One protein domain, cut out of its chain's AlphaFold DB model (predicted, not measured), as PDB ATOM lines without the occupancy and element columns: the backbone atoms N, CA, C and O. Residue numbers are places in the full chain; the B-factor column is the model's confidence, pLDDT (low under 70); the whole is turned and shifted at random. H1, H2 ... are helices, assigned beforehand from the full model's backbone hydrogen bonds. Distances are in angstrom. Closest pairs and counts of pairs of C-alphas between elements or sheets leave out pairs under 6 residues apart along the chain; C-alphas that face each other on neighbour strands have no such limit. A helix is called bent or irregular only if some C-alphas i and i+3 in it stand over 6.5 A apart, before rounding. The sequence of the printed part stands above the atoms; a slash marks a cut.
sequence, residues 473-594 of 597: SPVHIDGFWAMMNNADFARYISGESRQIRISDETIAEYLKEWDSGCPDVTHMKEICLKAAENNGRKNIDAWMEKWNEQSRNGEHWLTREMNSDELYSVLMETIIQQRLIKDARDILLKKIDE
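AT A GLANCE: This is residues 473 to 594 of the 597 residues of an uncharacterized protein of Butyricicoccus sp. AM29-23AC (UniProt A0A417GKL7). One long helix, H6, forms the spine of this domain: its first half runs through the body, and residues 581 to 594 stick out as a free arm. The helical hairpin of H3 and H4 packs across one side of that first half, the short H1 and H2 meet it on the other side, and H5 stands at the end away from the arm. The printed part has 122 residues, with six named helices, H1 to H6 in order, and no named strand, and its class is all helix. It is only just compact, close to loose, with a radius of gyration of the C-alphas of 16.1 A, and elongated, spanning 57 by 30 by 25 A.

HOW THE PARTS SIT: Start at H1, residues 474 to 484; it touches H2, residues 487 to 493, only at the corner, and only just, with 3 pairs of C-alphas within 8 A, the closest being Met 483 and Phe 489 at 6.5 A. Look next at H3, residues 504 to 514, and H4, residues 521 to 533: this hairpin has a shallow tilt of 15 degrees, opposite ways, and its closest C-alphas, Tyr 510 and Met 524, are 6.3 A apart. H5, residues 538 to 552, touches no helix; it is near H2, and close but not clearly touching H1, where the closest C-alphas, Gly 479 and Trp 547, are 7.9 A apart. The hub is H6, residues 564 to 594, which touches H1, H2, H3 and H4. With residues 565 to 573 alone it touches H4, about perpendicular at 80 degrees, the closest C-alphas being Cys 528 and Ser 569 at 5.0 A. With residues 571 to 578 alone it touches H2, closest at the C-alphas of Ile 493 and Ile 575, 5.8 A apart. In H3, H4 and H5 every O i to N i+4 pair is within hydrogen-bond range; in H6 26 of 27 are, in H1 4 of 7, and in H2 1 of 3, beside 3 of 4 O i to N i+3 pairs.

IN THESE COORDINATES: Find C-alpha 474 at (25.189, 17.744, 4.328), where H1 begins. H1 and H2 are irregular: C-alphas 477 and 480 are 7.6 A apart, and C-alphas 488 and 491 are 7.4 A apart. H3 is 15.0 A long, H4 18.4 A and H5 21.0 A. H6 runs 44.6 A, from C-alpha 564 at (30.238, 8.774, 6.082) to C-alpha 594 at (6.086, -14.255, -23.483).

THE WHOLE: The two C-alphas farthest apart, those of Asn 553 and Glu 594, are 57.8 A apart. The printed part has no cut, and the link from H5 to H6, 11 residues, is long. Look for pLDDT under 70 at residues 473, 477, 517 to 518, 554 and 556 to 560; the mean of the printed part is 82.3.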
ATOM      1  N   SER A 473      20.772  17.024   6.385       68.81
ATOM      2  CA  SER A 473      22.188  16.673   6.485       68.81
ATOM      3  C   SER A 473      22.996  17.277   5.325       68.81
ATOM      4  O   SER A 473      22.427  17.633   4.284       68.81
ATOM      5  N   PRO A 474      24.333  17.376   5.453       71.38
ATOM      6  CA  PRO A 474      25.189  17.744   4.328       71.38
ATOM      7  C   PRO A 474      25.083  16.775   3.147       71.38
ATOM      8  O   PRO A 474      25.175  17.220   2.007       71.38
ATOM      9  N   VAL A 475      24.817  15.487   3.406       78.00
ATOM     10  CA  VAL A 475      24.558  14.480   2.365       78.00
ATOM     11  C   VAL A 475      23.294  14.842   1.587       78.00
ATOM     12  O   VAL A 475      23.329  14.887   0.363       78.00
ATOM     13  N   HIS A 476      22.210  15.187   2.278       71.31
ATOM     14  CA  HIS A 476      20.948  15.556   1.644       71.31
ATOM     15  C   HIS A 476      21.045  16.836   0.818       71.31
ATOM     16  O   HIS A 476      20.628  16.880  -0.336       71.31
ATOM     17  N   ILE A 477      21.557  17.903   1.426       67.75
ATOM     18  CA  ILE A 477      21.427  19.251   0.868       67.75
ATOM     19  C   ILE A 477      22.282  19.427  -0.390       67.75
ATOM     20  O   ILE A 477      21.850  20.120  -1.308       67.75
ATOM     21  N   ASP A 478      23.470  18.821  -0.436       72.75
ATOM     22  CA  ASP A 478      24.411  19.039  -1.544       72.75
ATOM     23  C   ASP A 478      25.344  17.844  -1.796       72.75
ATOM     24  O   ASP A 478      25.588  17.463  -2.940       72.75
ATOM     25  N   GLY A 479      25.822  17.190  -0.737       78.06
ATOM     26  CA  GLY A 479      26.848  16.154  -0.815       78.06
ATOM     27  C   GLY A 479      26.496  14.977  -1.725       78.06
ATOM     28  O   GLY A 479      27.290  14.596  -2.586       78.06
ATOM     29  N   PHE A 480      25.293  14.415  -1.595       83.75
ATOM     30  CA  PHE A 480      24.868  13.286  -2.423       83.75
ATOM     31  C   PHE A 480      24.683  13.689  -3.888       83.75
ATOM     32  O   PHE A 480      25.141  12.984  -4.784       83.75
ATOM     33  N   TRP A 481      24.104  14.864  -4.151       80.56
ATOM     34  CA  TRP A 481      23.973  15.394  -5.510       80.56
ATOM     35  C   TRP A 481      25.330  15.673  -6.163       80.56
ATOM     36  O   TRP A 481      25.523  15.365  -7.342       80.56
ATOM     37  N   ALA A 482      26.294  16.201  -5.408       82.38
ATOM     38  CA  ALA A 482      27.662  16.390  -5.877       82.38
ATOM     39  C   ALA A 482      28.328  15.052  -6.240       82.38
ATOM     40  O   ALA A 482      29.029  14.968  -7.250       82.38
ATOM     41  N   MET A 483      28.071  13.993  -5.463       85.56
ATOM     42  CA  MET A 483      28.542  12.642  -5.775       85.56
ATOM     43  C   MET A 483      27.859  12.080  -7.031       85.56
ATOM     44  O   MET A 483      28.547  11.572  -7.915       85.56
ATOM     45  N   MET A 484      26.533  12.223  -7.145       83.06
ATOM     46  CA  MET A 484      25.737  11.740  -8.282       83.06
ATOM     47  C   MET A 484      26.173  12.344  -9.622       83.06
ATOM     48  O   MET A 484      26.182  11.659 -10.642       83.06
ATOM     49  N   ASN A 485      26.573  13.617  -9.614       83.75
ATOM     50  CA  ASN A 485      27.013  14.339 -10.809       83.75
ATOM     51  C   ASN A 485      28.496  14.130 -11.153       83.75
ATOM     52  O   ASN A 485      28.969  14.608 -12.186       83.75
ATOM     53  N   ASN A 486      29.253  13.443 -10.299       83.94
ATOM     54  CA  ASN A 486      30.666  13.209 -10.530       83.94
ATOM     55  C   ASN A 486      30.875  11.908 -11.326       83.94
ATOM     56  O   ASN A 486      30.531  10.811 -10.882       83.94
ATOM     57  N   ALA A 487      31.494  12.038 -12.502       83.38
ATOM     58  CA  ALA A 487      31.758  10.932 -13.422       83.38
ATOM     59  C   ALA A 487      32.586   9.793 -12.798       83.38
ATOM     60  O   ALA A 487      32.408   8.634 -13.182       83.38
ATOM     61  N   ASP A 488      33.434  10.090 -11.808       83.25
ATOM     62  CA  ASP A 488      34.232   9.083 -11.096       83.25
ATOM     63  C   ASP A 488      33.351   8.103 -10.299       83.25
ATOM     64  O   ASP A 488      33.738   6.948 -10.081       83.25
ATOM     65  N   PHE A 489      32.141   8.530  -9.910       84.38
ATOM     66  CA  PHE A 489      31.190   7.724  -9.144       84.38
ATOM     67  C   PHE A 489      30.085   7.081  -9.983       84.38
ATOM     68  O   PHE A 489      29.368   6.225  -9.462       84.38
ATOM     69  N   ALA A 490      29.989   7.385 -11.282       82.50
ATOM     70  CA  ALA A 490      28.931   6.868 -12.157       82.50
ATOM     71  C   ALA A 490      28.795   5.333 -12.092       82.50
ATOM     72  O   ALA A 490      27.693   4.807 -11.978       82.50
ATOM     73  N   ARG A 491      29.926   4.610 -12.065       81.06
ATOM     74  CA  ARG A 491      29.944   3.139 -11.944       81.06
ATOM     75  C   ARG A 491      29.497   2.619 -10.582       81.06
ATOM     76  O   ARG A 491      29.057   1.479 -10.482       81.06
ATOM     77  N   TYR A 492      29.696   3.394  -9.519       79.75
ATOM     78  CA  TYR A 492      29.222   3.014  -8.190       79.75
ATOM     79  C   TYR A 492      27.702   3.122  -8.163       79.75
ATOM     80  O   TYR A 492      27.047   2.148  -7.825       79.75
ATOM     81  N   ILE A 493      27.164   4.246  -8.636       78.12
ATOM     82  CA  ILE A 493      25.727   4.548  -8.682       78.12
ATOM     83  C   ILE A 493      24.964   3.562  -9.570       78.12
ATOM     84  O   ILE A 493      23.909   3.076  -9.174       78.12
ATOM     85  N   SER A 494      25.514   3.205 -10.736       74.88
ATOM     86  CA  SER A 494      24.903   2.211 -11.629       74.88
ATOM     87  C   SER A 494      24.967   0.775 -11.091       74.88
ATOM     88  O   SER A 494      24.426  -0.142 -11.705       74.88
ATOM     89  N   GLY A 495      25.656   0.541  -9.967       74.44
ATOM     90  CA  GLY A 495      25.861  -0.794  -9.407       74.44
ATOM     91  C   GLY A 495      26.820  -1.679 -10.213       74.44
ATOM     92  O   GLY A 495      26.924  -2.874  -9.930       74.44
ATOM     93  N   GLU A 496      27.527  -1.114 -11.196       77.12
ATOM     94  CA  GLU A 496      28.471  -1.814 -12.082       77.12
ATOM     95  C   GLU A 496      29.905  -1.857 -11.527       77.12
ATOM     96  O   GLU A 496      30.791  -2.535 -12.064       77.12
ATOM     97  N   SER A 497      30.172  -1.113 -10.454       78.62
ATOM     98  CA  SER A 497      31.469  -1.091  -9.793       78.62
ATOM     99  C   SER A 497      31.806  -2.462  -9.212       78.62
ATOM    100  O   SER A 497      31.100  -2.992  -8.364       78.62
ATOM    101  N   ARG A 498      32.974  -3.005  -9.571       75.19
ATOM    102  CA  ARG A 498      33.491  -4.250  -8.970       75.19
ATOM    103  C   ARG A 498      33.835  -4.109  -7.480       75.19
ATOM    104  O   ARG A 498      34.095  -5.126  -6.836       75.19
ATOM    105  N   GLN A 499      33.913  -2.872  -6.980       74.38
ATOM    106  CA  GLN A 499      34.269  -2.547  -5.597       74.38
ATOM    107  C   GLN A 499      33.059  -2.518  -4.660       74.38
ATOM    108  O   GLN A 499      33.256  -2.689  -3.462       74.38
ATOM    109  N   ILE A 500      31.846  -2.334  -5.198       77.62
ATOM    110  CA  ILE A 500      30.608  -2.480  -4.434       77.62
ATOM    111  C   ILE A 500      29.936  -3.789  -4.829       77.62
ATOM    112  O   ILE A 500      29.595  -4.020  -5.988       77.62
ATOM    113  N   ARG A 501      29.723  -4.649  -3.844       78.38
ATOM    114  CA  ARG A 501      28.943  -5.871  -3.958       78.38
ATOM    115  C   ARG A 501      27.796  -5.791  -2.971       78.38
ATOM    116  O   ARG A 501      28.008  -5.731  -1.765       78.38
ATOM    117  N   ILE A 502      26.593  -5.815  -3.515       84.44
ATOM    118  CA  ILE A 502      25.365  -6.031  -2.762       84.44
ATOM    119  C   ILE A 502      24.910  -7.441  -3.110       84.44
ATOM    120  O   ILE A 502      24.908  -7.788  -4.298       84.44
ATOM    121  N   SER A 503      24.643  -8.256  -2.092       87.06
ATOM    122  CA  SER A 503      24.208  -9.635  -2.294       87.06
ATOM    123  C   SER A 503      22.729  -9.683  -2.666       87.06
ATOM    124  O   SER A 503      21.970  -8.762  -2.350       87.06
ATOM    125  N   ASP A 504      22.324 -10.757  -3.336       88.56
ATOM    126  CA  ASP A 504      20.929 -10.949  -3.727       88.56
ATOM    127  C   ASP A 504      20.029 -11.088  -2.487       88.56
ATOM    128  O   ASP A 504      18.886 -10.643  -2.506       88.56
ATOM    129  N   GLU A 505      20.556 -11.610  -1.370       90.88
ATOM    130  CA  GLU A 505      19.829 -11.673  -0.098       90.88
ATOM    131  C   GLU A 505      19.517 -10.282   0.460       90.88
ATOM    132  O   GLU A 505      18.391 -10.049   0.885       90.88
ATOM    133  N   THR A 506      20.471  -9.344   0.426       90.88
ATOM    134  CA  THR A 506      20.237  -7.954   0.854       90.88
ATOM    135  C   THR A 506      19.176  -7.279  -0.013       90.88
ATOM    136  O   THR A 506      18.318  -6.569   0.503       90.88
ATOM    137  N   ILE A 507      19.213  -7.508  -1.330       91.06
ATOM    138  CA  ILE A 507      18.211  -6.960  -2.255       91.06
ATOM    139  C   ILE A 507      16.832  -7.549  -1.950       91.06
ATOM    140  O   ILE A 507      15.856  -6.806  -1.890       91.06
ATOM    141  N   ALA A 508      16.749  -8.860  -1.718       91.56
ATOM    142  CA  ALA A 508      15.501  -9.532  -1.375       91.56
ATOM    143  C   ALA A 508      14.946  -9.080  -0.014       91.56
ATOM    144  O   ALA A 508      13.737  -8.904   0.122       91.56
ATOM    145  N   GLU A 509      15.807  -8.873   0.984       93.12
ATOM    146  CA  GLU A 509      15.427  -8.346   2.300       93.12
ATOM    147  C   GLU A 509      14.880  -6.920   2.185       93.12
ATOM    148  O   GLU A 509      13.789  -6.647   2.684       93.12
ATOM    149  N   TYR A 510      15.575  -6.051   1.445       92.38
ATOM    150  CA  TYR A 510      15.123  -4.689   1.167       92.38
ATOM    151  C   TYR A 510      13.792  -4.679   0.409       92.38
ATOM    152  O   TYR A 510      12.860  -3.991   0.811       92.38
ATOM    153  N   LEU A 511      13.664  -5.470  -0.661       90.94
ATOM    154  CA  LEU A 511      12.424  -5.568  -1.436       90.94
ATOM    155  C   LEU A 511      11.259  -6.051  -0.566       90.94
ATOM    156  O   LEU A 511      10.163  -5.511  -0.665       90.94
ATOM    157  N   LYS A 512      11.490  -7.038   0.304       90.19
ATOM    158  CA  LYS A 512      10.467  -7.552   1.219       90.19
ATOM    159  C   LYS A 512      10.007  -6.492   2.220       90.19
ATOM    160  O   LYS A 512       8.814  -6.419   2.511       90.19
ATOM    161  N   GLU A 513      10.932  -5.705   2.759       86.56
ATOM    162  CA  GLU A 513      10.599  -4.596   3.654       86.56
ATOM    163  C   GLU A 513       9.837  -3.498   2.902       86.56
ATOM    164  O   GLU A 513       8.822  -2.997   3.382       86.56
ATOM    165  N   TRP A 514      10.256  -3.193   1.675       83.00
ATOM    166  CA  TRP A 514       9.600  -2.205   0.826       83.00
ATOM    167  C   TRP A 514       8.176  -2.615   0.412       83.00
ATOM    168  O   TRP A 514       7.267  -1.790   0.397       83.00
ATOM    169  N   ASP A 515       7.955  -3.902   0.143       78.00
ATOM    170  CA  ASP A 515       6.655  -4.487  -0.222       78.00
ATOM    171  C   ASP A 515       5.766  -4.805   1.004       78.00
ATOM    172  O   ASP A 515       4.630  -5.269   0.885       78.00
ATOM    173  N   SER A 516       6.241  -4.539   2.228       74.19
ATOM    174  CA  SER A 516       5.496  -4.829   3.466       74.19
ATOM    175  C   SER A 516       4.185  -4.037   3.589       74.19
ATOM    176  O   SER A 516       3.270  -4.432   4.320       74.19
ATOM    177  N   GLY A 517       4.066  -2.932   2.851       63.78
ATOM    178  CA  GLY A 517       2.959  -1.991   2.942       63.78
ATOM    179  C   GLY A 517       3.103  -0.977   4.082       63.78
ATOM    180  O   GLY A 517       2.222  -0.149   4.267       63.78
ATOM    181  N   CYS A 518       4.157  -1.005   4.881       65.56
ATOM    182  CA  CYS A 518       4.534   0.134   5.713       65.56
ATOM    183  C   CYS A 518       6.026  -0.012   5.985       65.56
ATOM    184  O   CYS A 518       6.377  -0.489   7.064       65.56
ATOM    185  N   PRO A 519       6.880   0.309   4.994       70.12
ATOM    186  CA  PRO A 519       8.308   0.067   5.108       70.12
ATOM    187  C   PRO A 519       8.846   0.710   6.382       70.12
ATOM    188  O   PRO A 519       8.701   1.921   6.587       70.12
ATOM    189  N   ASP A 520       9.460  -0.091   7.242       73.25
ATOM    190  CA  ASP A 520      10.188   0.428   8.382       73.25
ATOM    191  C   ASP A 520      11.475   1.073   7.867       73.25
ATOM    192  O   ASP A 520      12.467   0.415   7.554       73.25
ATOM    193  N   VAL A 521      11.450   2.402   7.777       72.56
ATOM    194  CA  VAL A 521      12.589   3.228   7.358       72.56
ATOM    195  C   VAL A 521      13.842   2.930   8.186       72.56
ATOM    196  O   VAL A 521      14.955   3.014   7.666       72.56
ATOM    197  N   THR A 522      13.689   2.579   9.464       73.06
ATOM    198  CA  THR A 522      14.816   2.216  10.331       73.06
ATOM    199  C   THR A 522      15.403   0.887   9.890       73.06
ATOM    200  O   THR A 522      16.610   0.794   9.675       73.06
ATOM    201  N   HIS A 523      14.554  -0.111   9.657       80.31
ATOM    202  CA  HIS A 523      14.994  -1.410   9.163       80.31
ATOM    203  C   HIS A 523      15.643  -1.307   7.772       80.31
ATOM    204  O   HIS A 523      16.724  -1.849   7.553       80.31
ATOM    205  N   MET A 524      15.062  -0.521   6.859       82.94
ATOM    206  CA  MET A 524      15.636  -0.232   5.536       82.94
ATOM    207  C   MET A 524      17.047   0.358   5.646       82.94
ATOM    208  O   MET A 524      17.978  -0.104   4.982       82.94
ATOM    209  N   LYS A 525      17.242   1.327   6.550       81.69
ATOM    210  CA  LYS A 525      18.564   1.901   6.839       81.69
ATOM    211  C   LYS A 525      19.535   0.870   7.396       81.69
ATOM    212  O   LYS A 525      20.694   0.861   6.991       81.69
ATOM    213  N   GLU A 526      19.093   0.000   8.299       85.00
ATOM    214  CA  GLU A 526      19.939  -1.066   8.838       85.00
ATOM    215  C   GLU A 526      20.407  -2.037   7.753       85.00
ATOM    216  O   GLU A 526      21.578  -2.423   7.751       85.00
ATOM    217  N   ILE A 527      19.524  -2.415   6.822       89.56
ATOM    218  CA  ILE A 527      19.867  -3.256   5.667       89.56
ATOM    219  C   ILE A 527      20.969  -2.571   4.844       89.56
ATOM    220  O   ILE A 527      22.010  -3.174   4.563       89.56
ATOM    221  N   CYS A 528      20.791  -1.287   4.519       89.62
ATOM    222  CA  CYS A 528      21.766  -0.506   3.757       89.62
ATOM    223  C   CYS A 528      23.094  -0.305   4.506       89.62
ATOM    224  O   CYS A 528      24.163  -0.407   3.900       89.62
ATOM    225  N   LEU A 529      23.061  -0.083   5.820       84.56
ATOM    226  CA  LEU A 529      24.260   0.077   6.641       84.56
ATOM    227  C   LEU A 529      25.063  -1.229   6.714       84.56
ATOM    228  O   LEU A 529      26.274  -1.219   6.490       84.56
ATOM    229  N   LYS A 530      24.392  -2.366   6.942       85.06
ATOM    230  CA  LYS A 530      25.018  -3.701   6.906       85.06
ATOM    231  C   LYS A 530      25.640  -3.975   5.535       85.06
ATOM    232  O   LYS A 530      26.761  -4.477   5.446       85.06
ATOM    233  N   ALA A 531      24.955  -3.599   4.452       86.06
ATOM    234  CA  ALA A 531      25.499  -3.703   3.101       86.06
ATOM    235  C   ALA A 531      26.758  -2.836   2.921       86.06
ATOM    236  O   ALA A 531      27.739  -3.281   2.320       86.06
ATOM    237  N   ALA A 532      26.776  -1.629   3.490       82.88
ATOM    238  CA  ALA A 532      27.919  -0.725   3.426       82.88
ATOM    239  C   ALA A 532      29.149  -1.240   4.194       82.88
ATOM    240  O   ALA A 532      30.277  -0.986   3.772       82.88
ATOM    241  N   GLU A 533      28.969  -1.943   5.316       80.88
ATOM    242  CA  GLU A 533      30.074  -2.521   6.103       80.88
ATOM    243  C   GLU A 533      30.848  -3.605   5.340       80.88
ATOM    244  O   GLU A 533      32.058  -3.755   5.522       80.88
ATOM    245  N   ASN A 534      30.182  -4.305   4.422       77.00
ATOM    246  CA  ASN A 534      30.787  -5.356   3.602       77.00
ATOM    247  C   ASN A 534      31.582  -4.822   2.393       77.00
ATOM    248  O   ASN A 534      32.146  -5.610   1.630       77.00
ATOM    249  N   ASN A 535      31.638  -3.498   2.201       78.50
ATOM    250  CA  ASN A 535      32.188  -2.858   1.008       78.50
ATOM    251  C   ASN A 535      33.365  -1.913   1.301       78.50
ATOM    252  O   ASN A 535      33.495  -1.324   2.373       78.50
ATOM    253  N   GLY A 536      34.265  -1.772   0.321       70.25
ATOM    254  CA  GLY A 536      35.457  -0.929   0.443       70.25
ATOM    255  C   GLY A 536      35.139   0.566   0.333       70.25
ATOM    256  O   GLY A 536      34.546   0.998  -0.649       70.25
ATOM    257  N   ARG A 537      35.603   1.355   1.310       76.88
ATOM    258  CA  ARG A 537      35.271   2.786   1.475       76.88
ATOM    259  C   ARG A 537      36.335   3.782   0.956       76.88
ATOM    260  O   ARG A 537      36.035   4.919   0.621       76.88
ATOM    261  N   LYS A 538      37.582   3.338   0.745       70.69
ATOM    262  CA  LYS A 538      38.759   4.218   0.537       70.69
ATOM    263  C   LYS A 538      38.616   5.350  -0.499       70.69
ATOM    264  O   LYS A 538      39.098   6.446  -0.247       70.69
ATOM    265  N   ASN A 539      38.018   5.095  -1.666       77.62
ATOM    266  CA  ASN A 539      37.914   6.113  -2.723       77.62
ATOM    267  C   ASN A 539      36.854   7.175  -2.409       77.62
ATOM    268  O   ASN A 539      37.030   8.343  -2.745       77.62
ATOM    269  N   ILE A 540      35.764   6.759  -1.767       81.50
ATOM    270  CA  ILE A 540      34.680   7.649  -1.363       81.50
ATOM    271  C   ILE A 540      35.126   8.442  -0.131       81.50
ATOM    272  O   ILE A 540      34.950   9.653  -0.121       81.50
ATOM    273  N   ASP A 541      35.824   7.819   0.824       85.69
ATOM    274  CA  ASP A 541      36.396   8.512   1.989       85.69
ATOM    275  C   ASP A 541      37.361   9.635   1.571       85.69
ATOM    276  O   ASP A 541      37.237  10.763   2.039       85.69
ATOM    277  N   ALA A 542      38.275   9.370   0.629       86.19
ATOM    278  CA  ALA A 542      39.209  10.385   0.131       86.19
ATOM    279  C   ALA A 542      38.495  11.554  -0.574       86.19
ATOM    280  O   ALA A 542      38.905  12.711  -0.461       86.19
ATOM    281  N   TRP A 543      37.414  11.267  -1.304       89.69
ATOM    282  CA  TRP A 543      36.587  12.309  -1.908       89.69
ATOM    283  C   TRP A 543      35.809  13.103  -0.853       89.69
ATOM    284  O   TRP A 543      35.769  14.329  -0.934       89.69
ATOM    285  N   MET A 544      35.250  12.428   0.155       88.75
ATOM    286  CA  MET A 544      34.559  13.063   1.275       88.75
ATOM    287  C   MET A 544      35.484  13.990   2.060       88.75
ATOM    288  O   MET A 544      35.068  15.089   2.405       88.75
ATOM    289  N   GLU A 545      36.729  13.585   2.327       89.38
ATOM    290  CA  GLU A 545      37.724  14.430   3.001       89.38
ATOM    291  C   GLU A 545      37.947  15.734   2.236       89.38
ATOM    292  O   GLU A 545      37.868  16.815   2.822       89.38
ATOM    293  N   LYS A 546      38.139  15.636   0.916       88.19
ATOM    294  CA  LYS A 546      38.285  16.805   0.048       88.19
ATOM    295  C   LYS A 546      37.024  17.668   0.047       88.19
ATOM    296  O   LYS A 546      37.123  18.881   0.192       88.19
ATOM    297  N   TRP A 547      35.844  17.064  -0.092       87.81
ATOM    298  CA  TRP A 547      34.578  17.800  -0.073       87.81
ATOM    299  C   TRP A 547      34.378  18.528   1.262       87.81
ATOM    300  O   TRP A 547      34.018  19.703   1.284       87.81
ATOM    301  N   ASN A 548      34.675  17.859   2.379       86.38
ATOM    302  CA  ASN A 548      34.586  18.428   3.720       86.38
ATOM    303  C   ASN A 548      35.589  19.575   3.910       86.38
ATOM    304  O   ASN A 548      35.246  20.586   4.514       86.38
ATOM    305  N   GLU A 549      36.809  19.469   3.377       86.19
ATOM    306  CA  GLU A 549      37.784  20.565   3.394       86.19
ATOM    307  C   GLU A 549      37.280  21.790   2.615       86.19
ATOM    308  O   GLU A 549      37.314  22.906   3.131       86.19
ATOM    309  N   GLN A 550      36.728  21.580   1.419       80.88
ATOM    310  CA  GLN A 550      36.110  22.639   0.611       80.88
ATOM    311  C   GLN A 550      34.916  23.287   1.327       80.88
ATOM    312  O   GLN A 550      34.783  24.510   1.349       80.88
ATOM    313  N   SER A 551      34.085  22.472   1.979       74.19
ATOM    314  CA  SER A 551      32.963  22.920   2.809       74.19
ATOM    315  C   SER A 551      33.435  23.809   3.966       74.19
ATOM    316  O   SER A 551      32.898  24.902   4.154       74.19
ATOM    317  N   ARG A 552      34.492  23.411   4.692       77.69
ATOM    318  CA  ARG A 552      35.092  24.234   5.760       77.69
ATOM    319  C   ARG A 552      35.659  25.559   5.236       77.69
ATOM    320  O   ARG A 552      35.664  26.541   5.971       77.69
ATOM    321  N   ASN A 553      36.099  25.598   3.979       77.25
ATOM    322  CA  ASN A 553      36.612  26.802   3.319       77.25
ATOM    323  C   ASN A 553      35.510  27.696   2.714       77.25
ATOM    324  O   ASN A 553      35.826  28.715   2.099       77.25
ATOM    325  N   GLY A 554      34.230  27.341   2.883       68.50
ATOM    326  CA  GLY A 554      33.093  28.118   2.386       68.50
ATOM    327  C   GLY A 554      32.825  27.966   0.885       68.50
ATOM    328  O   GLY A 554      32.121  28.793   0.310       68.50
ATOM    329  N   GLU A 555      33.379  26.934   0.239       70.50
ATOM    330  CA  GLU A 555      33.101  26.634  -1.177       70.50
ATOM    331  C   GLU A 555      31.705  26.021  -1.380       70.50
ATOM    332  O   GLU A 555      31.150  26.118  -2.474       70.50
ATOM    333  N   HIS A 556      31.125  25.439  -0.324       64.88
ATOM    334  CA  HIS A 556      29.781  24.854  -0.315       64.88
ATOM    335  C   HIS A 556      28.848  25.630   0.614       64.88
ATOM    336  O   HIS A 556      29.288  26.288   1.557       64.88
ATOM    337  N   TRP A 557      27.538  25.522   0.375       53.75
ATOM    338  CA  TRP A 557      26.511  26.210   1.173       53.75
ATOM    339  C   TRP A 557      26.577  25.849   2.666       53.75
ATOM    340  O   TRP A 557      26.250  26.658   3.531       53.75
ATOM    341  N   LEU A 558      26.978  24.617   2.981       58.75
ATOM    342  CA  LEU A 558      27.101  24.122   4.346       58.75
ATOM    343  C   LEU A 558      28.568  24.065   4.753       58.75
ATOM    344  O   LEU A 558      29.378  23.523   4.013       58.75
ATOM    345  N   THR A 559      28.876  24.519   5.968       60.97
ATOM    346  CA  THR A 559      30.201  24.418   6.617       60.97
ATOM    347  C   THR A 559      30.368  23.140   7.452       60.97
ATOM    348  O   THR A 559      31.323  22.997   8.217       60.97
ATOM    349  N   ARG A 560      29.404  22.213   7.361       66.69
ATOM    350  CA  ARG A 560      29.334  20.988   8.167       66.69
ATOM    351  C   ARG A 560      29.822  19.781   7.385       66.69
ATOM    352  O   ARG A 560      29.497  19.617   6.215       66.69
ATOM    353  N   GLU A 561      30.499  18.890   8.095       76.94
ATOM    354  CA  GLU A 561      31.035  17.657   7.529       76.94
ATOM    355  C   GLU A 561      29.939  16.639   7.214       76.94
ATOM    356  O   GLU A 561      29.033  16.403   8.022       76.94
ATOM    357  N   MET A 562      30.054  16.002   6.049       82.50
ATOM    358  CA  MET A 562      29.243  14.844   5.688       82.50
ATOM    359  C   MET A 562      29.500  13.673   6.637       82.50
ATOM    360  O   MET A 562      30.647  13.333   6.934       82.50
ATOM    361  N   ASN A 563      28.418  13.015   7.055       82.50
ATOM    362  CA  ASN A 563      28.490  11.744   7.761       82.50
ATOM    363  C   ASN A 563      28.776  10.626   6.749       82.50
ATOM    364  O   ASN A 563      28.030  10.450   5.787       82.50
ATOM    365  N   SER A 564      29.859   9.878   6.963       82.25
ATOM    366  CA  SER A 564      30.238   8.774   6.082       82.25
ATOM    367  C   SER A 564      29.205   7.656   6.097       82.25
ATOM    368  O   SER A 564      28.762   7.245   5.031       82.25
ATOM    369  N   ASP A 565      28.760   7.200   7.266       80.88
ATOM    370  CA  ASP A 565      27.777   6.116   7.379       80.88
ATOM    371  C   ASP A 565      26.443   6.478   6.709       80.88
ATOM    372  O   ASP A 565      25.830   5.630   6.060       80.88
ATOM    373  N   GLU A 566      26.040   7.749   6.778       82.19
ATOM    374  CA  GLU A 566      24.881   8.256   6.038       82.19
ATOM    375  C   GLU A 566      25.112   8.192   4.520       82.19
ATOM    376  O   GLU A 566      24.315   7.582   3.809       82.19
ATOM    377  N   LEU A 567      26.217   8.759   4.018       86.12
ATOM    378  CA  LEU A 567      26.522   8.764   2.583       86.12
ATOM    379  C   LEU A 567      26.596   7.342   2.016       86.12
ATOM    380  O   LEU A 567      26.061   7.073   0.941       86.12
ATOM    381  N   TYR A 568      27.238   6.420   2.738       86.12
ATOM    382  CA  TYR A 568      27.327   5.028   2.308       86.12
ATOM    383  C   TYR A 568      25.970   4.334   2.318       86.12
ATOM    384  O   TYR A 568      25.698   3.579   1.390       86.12
ATOM    385  N   SER A 569      25.118   4.592   3.310       86.88
ATOM    386  CA  SER A 569      23.775   4.002   3.353       86.88
ATOM    387  C   SER A 569      22.925   4.490   2.177       86.88
ATOM    388  O   SER A 569      22.347   3.669   1.469       86.88
ATOM    389  N   VAL A 570      22.952   5.796   1.883       88.25
ATOM    390  CA  VAL A 570      22.283   6.393   0.709       88.25
ATOM    391  C   VAL A 570      22.827   5.813  -0.603       88.25
ATOM    392  O   VAL A 570      22.061   5.500  -1.517       88.25
ATOM    393  N   LEU A 571      24.143   5.603  -0.702       88.69
ATOM    394  CA  LEU A 571      24.753   4.958  -1.864       88.69
ATOM    395  C   LEU A 571      24.318   3.491  -2.010       88.69
ATOM    396  O   LEU A 571      24.016   3.063  -3.121       88.69
ATOM    397  N   MET A 572      24.285   2.715  -0.921       89.94
ATOM    398  CA  MET A 572      23.824   1.320  -0.969       89.94
ATOM    399  C   MET A 572      22.363   1.243  -1.398       89.94
ATOM    400  O   MET A 572      22.032   0.448  -2.273       89.94
ATOM    401  N   GLU A 573      21.508   2.091  -0.828       90.94
ATOM    402  CA  GLU A 573      20.100   2.175  -1.200       90.94
ATOM    403  C   GLU A 573      19.921   2.526  -2.679       90.94
ATOM    404  O   GLU A 573      19.187   1.843  -3.389       90.94
ATOM    405  N   THR A 574      20.665   3.518  -3.174       90.56
ATOM    406  CA  THR A 574      20.660   3.906  -4.592       90.56
ATOM    407  C   THR A 574      20.954   2.713  -5.495       90.56
ATOM    408  O   THR A 574      20.253   2.480  -6.476       90.56
ATOM    409  N   ILE A 575      21.969   1.919  -5.149       89.69
ATOM    410  CA  ILE A 575      22.352   0.741  -5.932       89.69
ATOM    411  C   ILE A 575      21.279  -0.347  -5.853       89.69
ATOM    412  O   ILE A 575      20.991  -0.982  -6.868       89.69
ATOM    413  N   ILE A 576      20.684  -0.573  -4.677       90.88
ATOM    414  CA  ILE A 576      19.583  -1.532  -4.507       90.88
ATOM    415  C   ILE A 576      18.392  -1.122  -5.378       90.88
ATOM    416  O   ILE A 576      17.924  -1.930  -6.179       90.88
ATOM    417  N   GLN A 577      17.943   0.131  -5.288       89.75
ATOM    418  CA  GLN A 577      16.805   0.624  -6.063       89.75
ATOM    419  C   GLN A 577      17.080   0.588  -7.574       89.75
ATOM    420  O   GLN A 577      16.236   0.122  -8.335       89.75
ATOM    421  N   GLN A 578      18.276   0.986  -8.025       90.19
ATOM    422  CA  GLN A 578      18.683   0.891  -9.436       90.19
ATOM    423  C   GLN A 578      18.651  -0.555  -9.955       90.19
ATOM    424  O   GLN A 578      18.196  -0.804 -11.074       90.19
ATOM    425  N   ARG A 579      19.098  -1.526  -9.144       90.25
ATOM    426  CA  ARG A 579      19.006  -2.954  -9.490       90.25
ATOM    427  C   ARG A 579      17.557  -3.412  -9.589       90.25
ATOM    428  O   ARG A 579      17.196  -3.993 -10.603       90.25
ATOM    429  N   LEU A 580      16.715  -3.064  -8.617       92.19
ATOM    430  CA  LEU A 580      15.292  -3.410  -8.641       92.19
ATOM    431  C   LEU A 580      14.558  -2.782  -9.837       92.19
ATOM    432  O   LEU A 580      13.706  -3.432 -10.440       92.19
ATOM    433  N   ILE A 581      14.901  -1.546 -10.218       92.81
ATOM    434  CA  ILE A 581      14.386  -0.878 -11.426       92.81
ATOM    435  C   ILE A 581      14.789  -1.654 -12.679       92.81
ATOM    436  O   ILE A 581      13.959  -1.878 -13.563       92.81
ATOM    437  N   LYS A 582      16.056  -2.071 -12.763       91.50
ATOM    438  CA  LYS A 582      16.555  -2.874 -13.879       91.50
ATOM    439  C   LYS A 582      15.838  -4.222 -13.957       91.50
ATOM    440  O   LYS A 582      15.379  -4.581 -15.038       91.50
ATOM    441  N   ASP A 583      15.684  -4.912 -12.832       93.12
ATOM    442  CA  ASP A 583      14.995  -6.201 -12.757       93.12
ATOM    443  C   ASP A 583      13.518  -6.062 -13.153       93.12
ATOM    444  O   ASP A 583      13.035  -6.813 -14.000       93.12
ATOM    445  N   ALA A 584      12.822  -5.032 -12.656       95.31
ATOM    446  CA  ALA A 584      11.451  -4.720 -13.059       95.31
ATOM    447  C   ALA A 584      11.336  -4.461 -14.567       95.31
ATOM    448  O   ALA A 584      10.415  -4.950 -15.227       95.31
ATOM    449  N   ARG A 585      12.283  -3.711 -15.141       94.75
ATOM    450  CA  ARG A 585      12.318  -3.440 -16.579       94.75
ATOM    451  C   ARG A 585      12.539  -4.720 -17.380       94.75
ATOM    452  O   ARG A 585      11.833  -4.951 -18.360       94.75
ATOM    453  N   ASP A 586      13.469  -5.565 -16.949       92.38
ATOM    454  CA  ASP A 586      13.736  -6.856 -17.581       92.38
ATOM    455  C   ASP A 586      12.529  -7.801 -17.481       92.38
ATOM    456  O   ASP A 586      12.247  -8.515 -18.444       92.38
ATOM    457  N   ILE A 587      11.791  -7.787 -16.365       95.62
ATOM    458  CA  ILE A 587      10.531  -8.529 -16.200       95.62
ATOM    459  C   ILE A 587       9.494  -8.043 -17.215       95.62
ATOM    460  O   ILE A 587       8.966  -8.864 -17.963       95.62
ATOM    461  N   LEU A 588       9.233  -6.733 -17.302       95.31
ATOM    462  CA  LEU A 588       8.266  -6.183 -18.264       95.31
ATOM    463  C   LEU A 588       8.634  -6.536 -19.708       95.31
ATOM    464  O   LEU A 588       7.786  -6.993 -20.473       95.31
ATOM    465  N   LEU A 589       9.906  -6.366 -20.072       91.38
ATOM    466  CA  LEU A 589      10.397  -6.669 -21.414       91.38
ATOM    467  C   LEU A 589      10.309  -8.164 -21.746       91.38
ATOM    468  O   LEU A 589       9.947  -8.506 -22.866       91.38
ATOM    469  N   LYS A 590      10.586  -9.061 -20.792       92.12
ATOM    470  CA  LYS A 590      10.368 -10.507 -20.977       92.12
ATOM    471  C   LYS A 590       8.886 -10.845 -21.122       92.12
ATOM    472  O   LYS A 590       8.538 -11.657 -21.971       92.12
ATOM    473  N   LYS A 591       8.012 -10.204 -20.339       94.88
ATOM    474  CA  LYS A 591       6.559 -10.414 -20.420       94.88
ATOM    475  C   LYS A 591       5.979 -10.022 -21.772       94.88
ATOM    476  O   LYS A 591       5.060 -10.690 -22.230       94.88
ATOM    477  N   ILE A 592       6.545  -9.011 -22.431       92.75
ATOM    478  CA  ILE A 592       6.185  -8.664 -23.811       92.75
ATOM    479  C   ILE A 592       6.441  -9.844 -24.756       92.75
ATOM    480  O   ILE A 592       5.535 -10.223 -25.487       92.75
ATOM    481  N   ASP A 593       7.627 -10.457 -24.717       87.06
ATOM    482  CA  ASP A 593       7.936 -11.603 -25.587       87.06
ATOM    483  C   ASP A 593       7.105 -12.846 -25.236       87.06
ATOM    484  O   ASP A 593       6.676 -13.578 -26.122       87.06
ATOM    485  N   GLU A 594       6.870 -13.100 -23.944       90.88
ATOM    486  CA  GLU A 594       6.086 -14.255 -23.483       90.88
ATOM    487  C   GLU A 594       4.616 -14.179 -23.919       90.88
ATOM    488  O   GLU A 594       4.013 -15.198 -24.256       90.88
TER     489      GLU A 594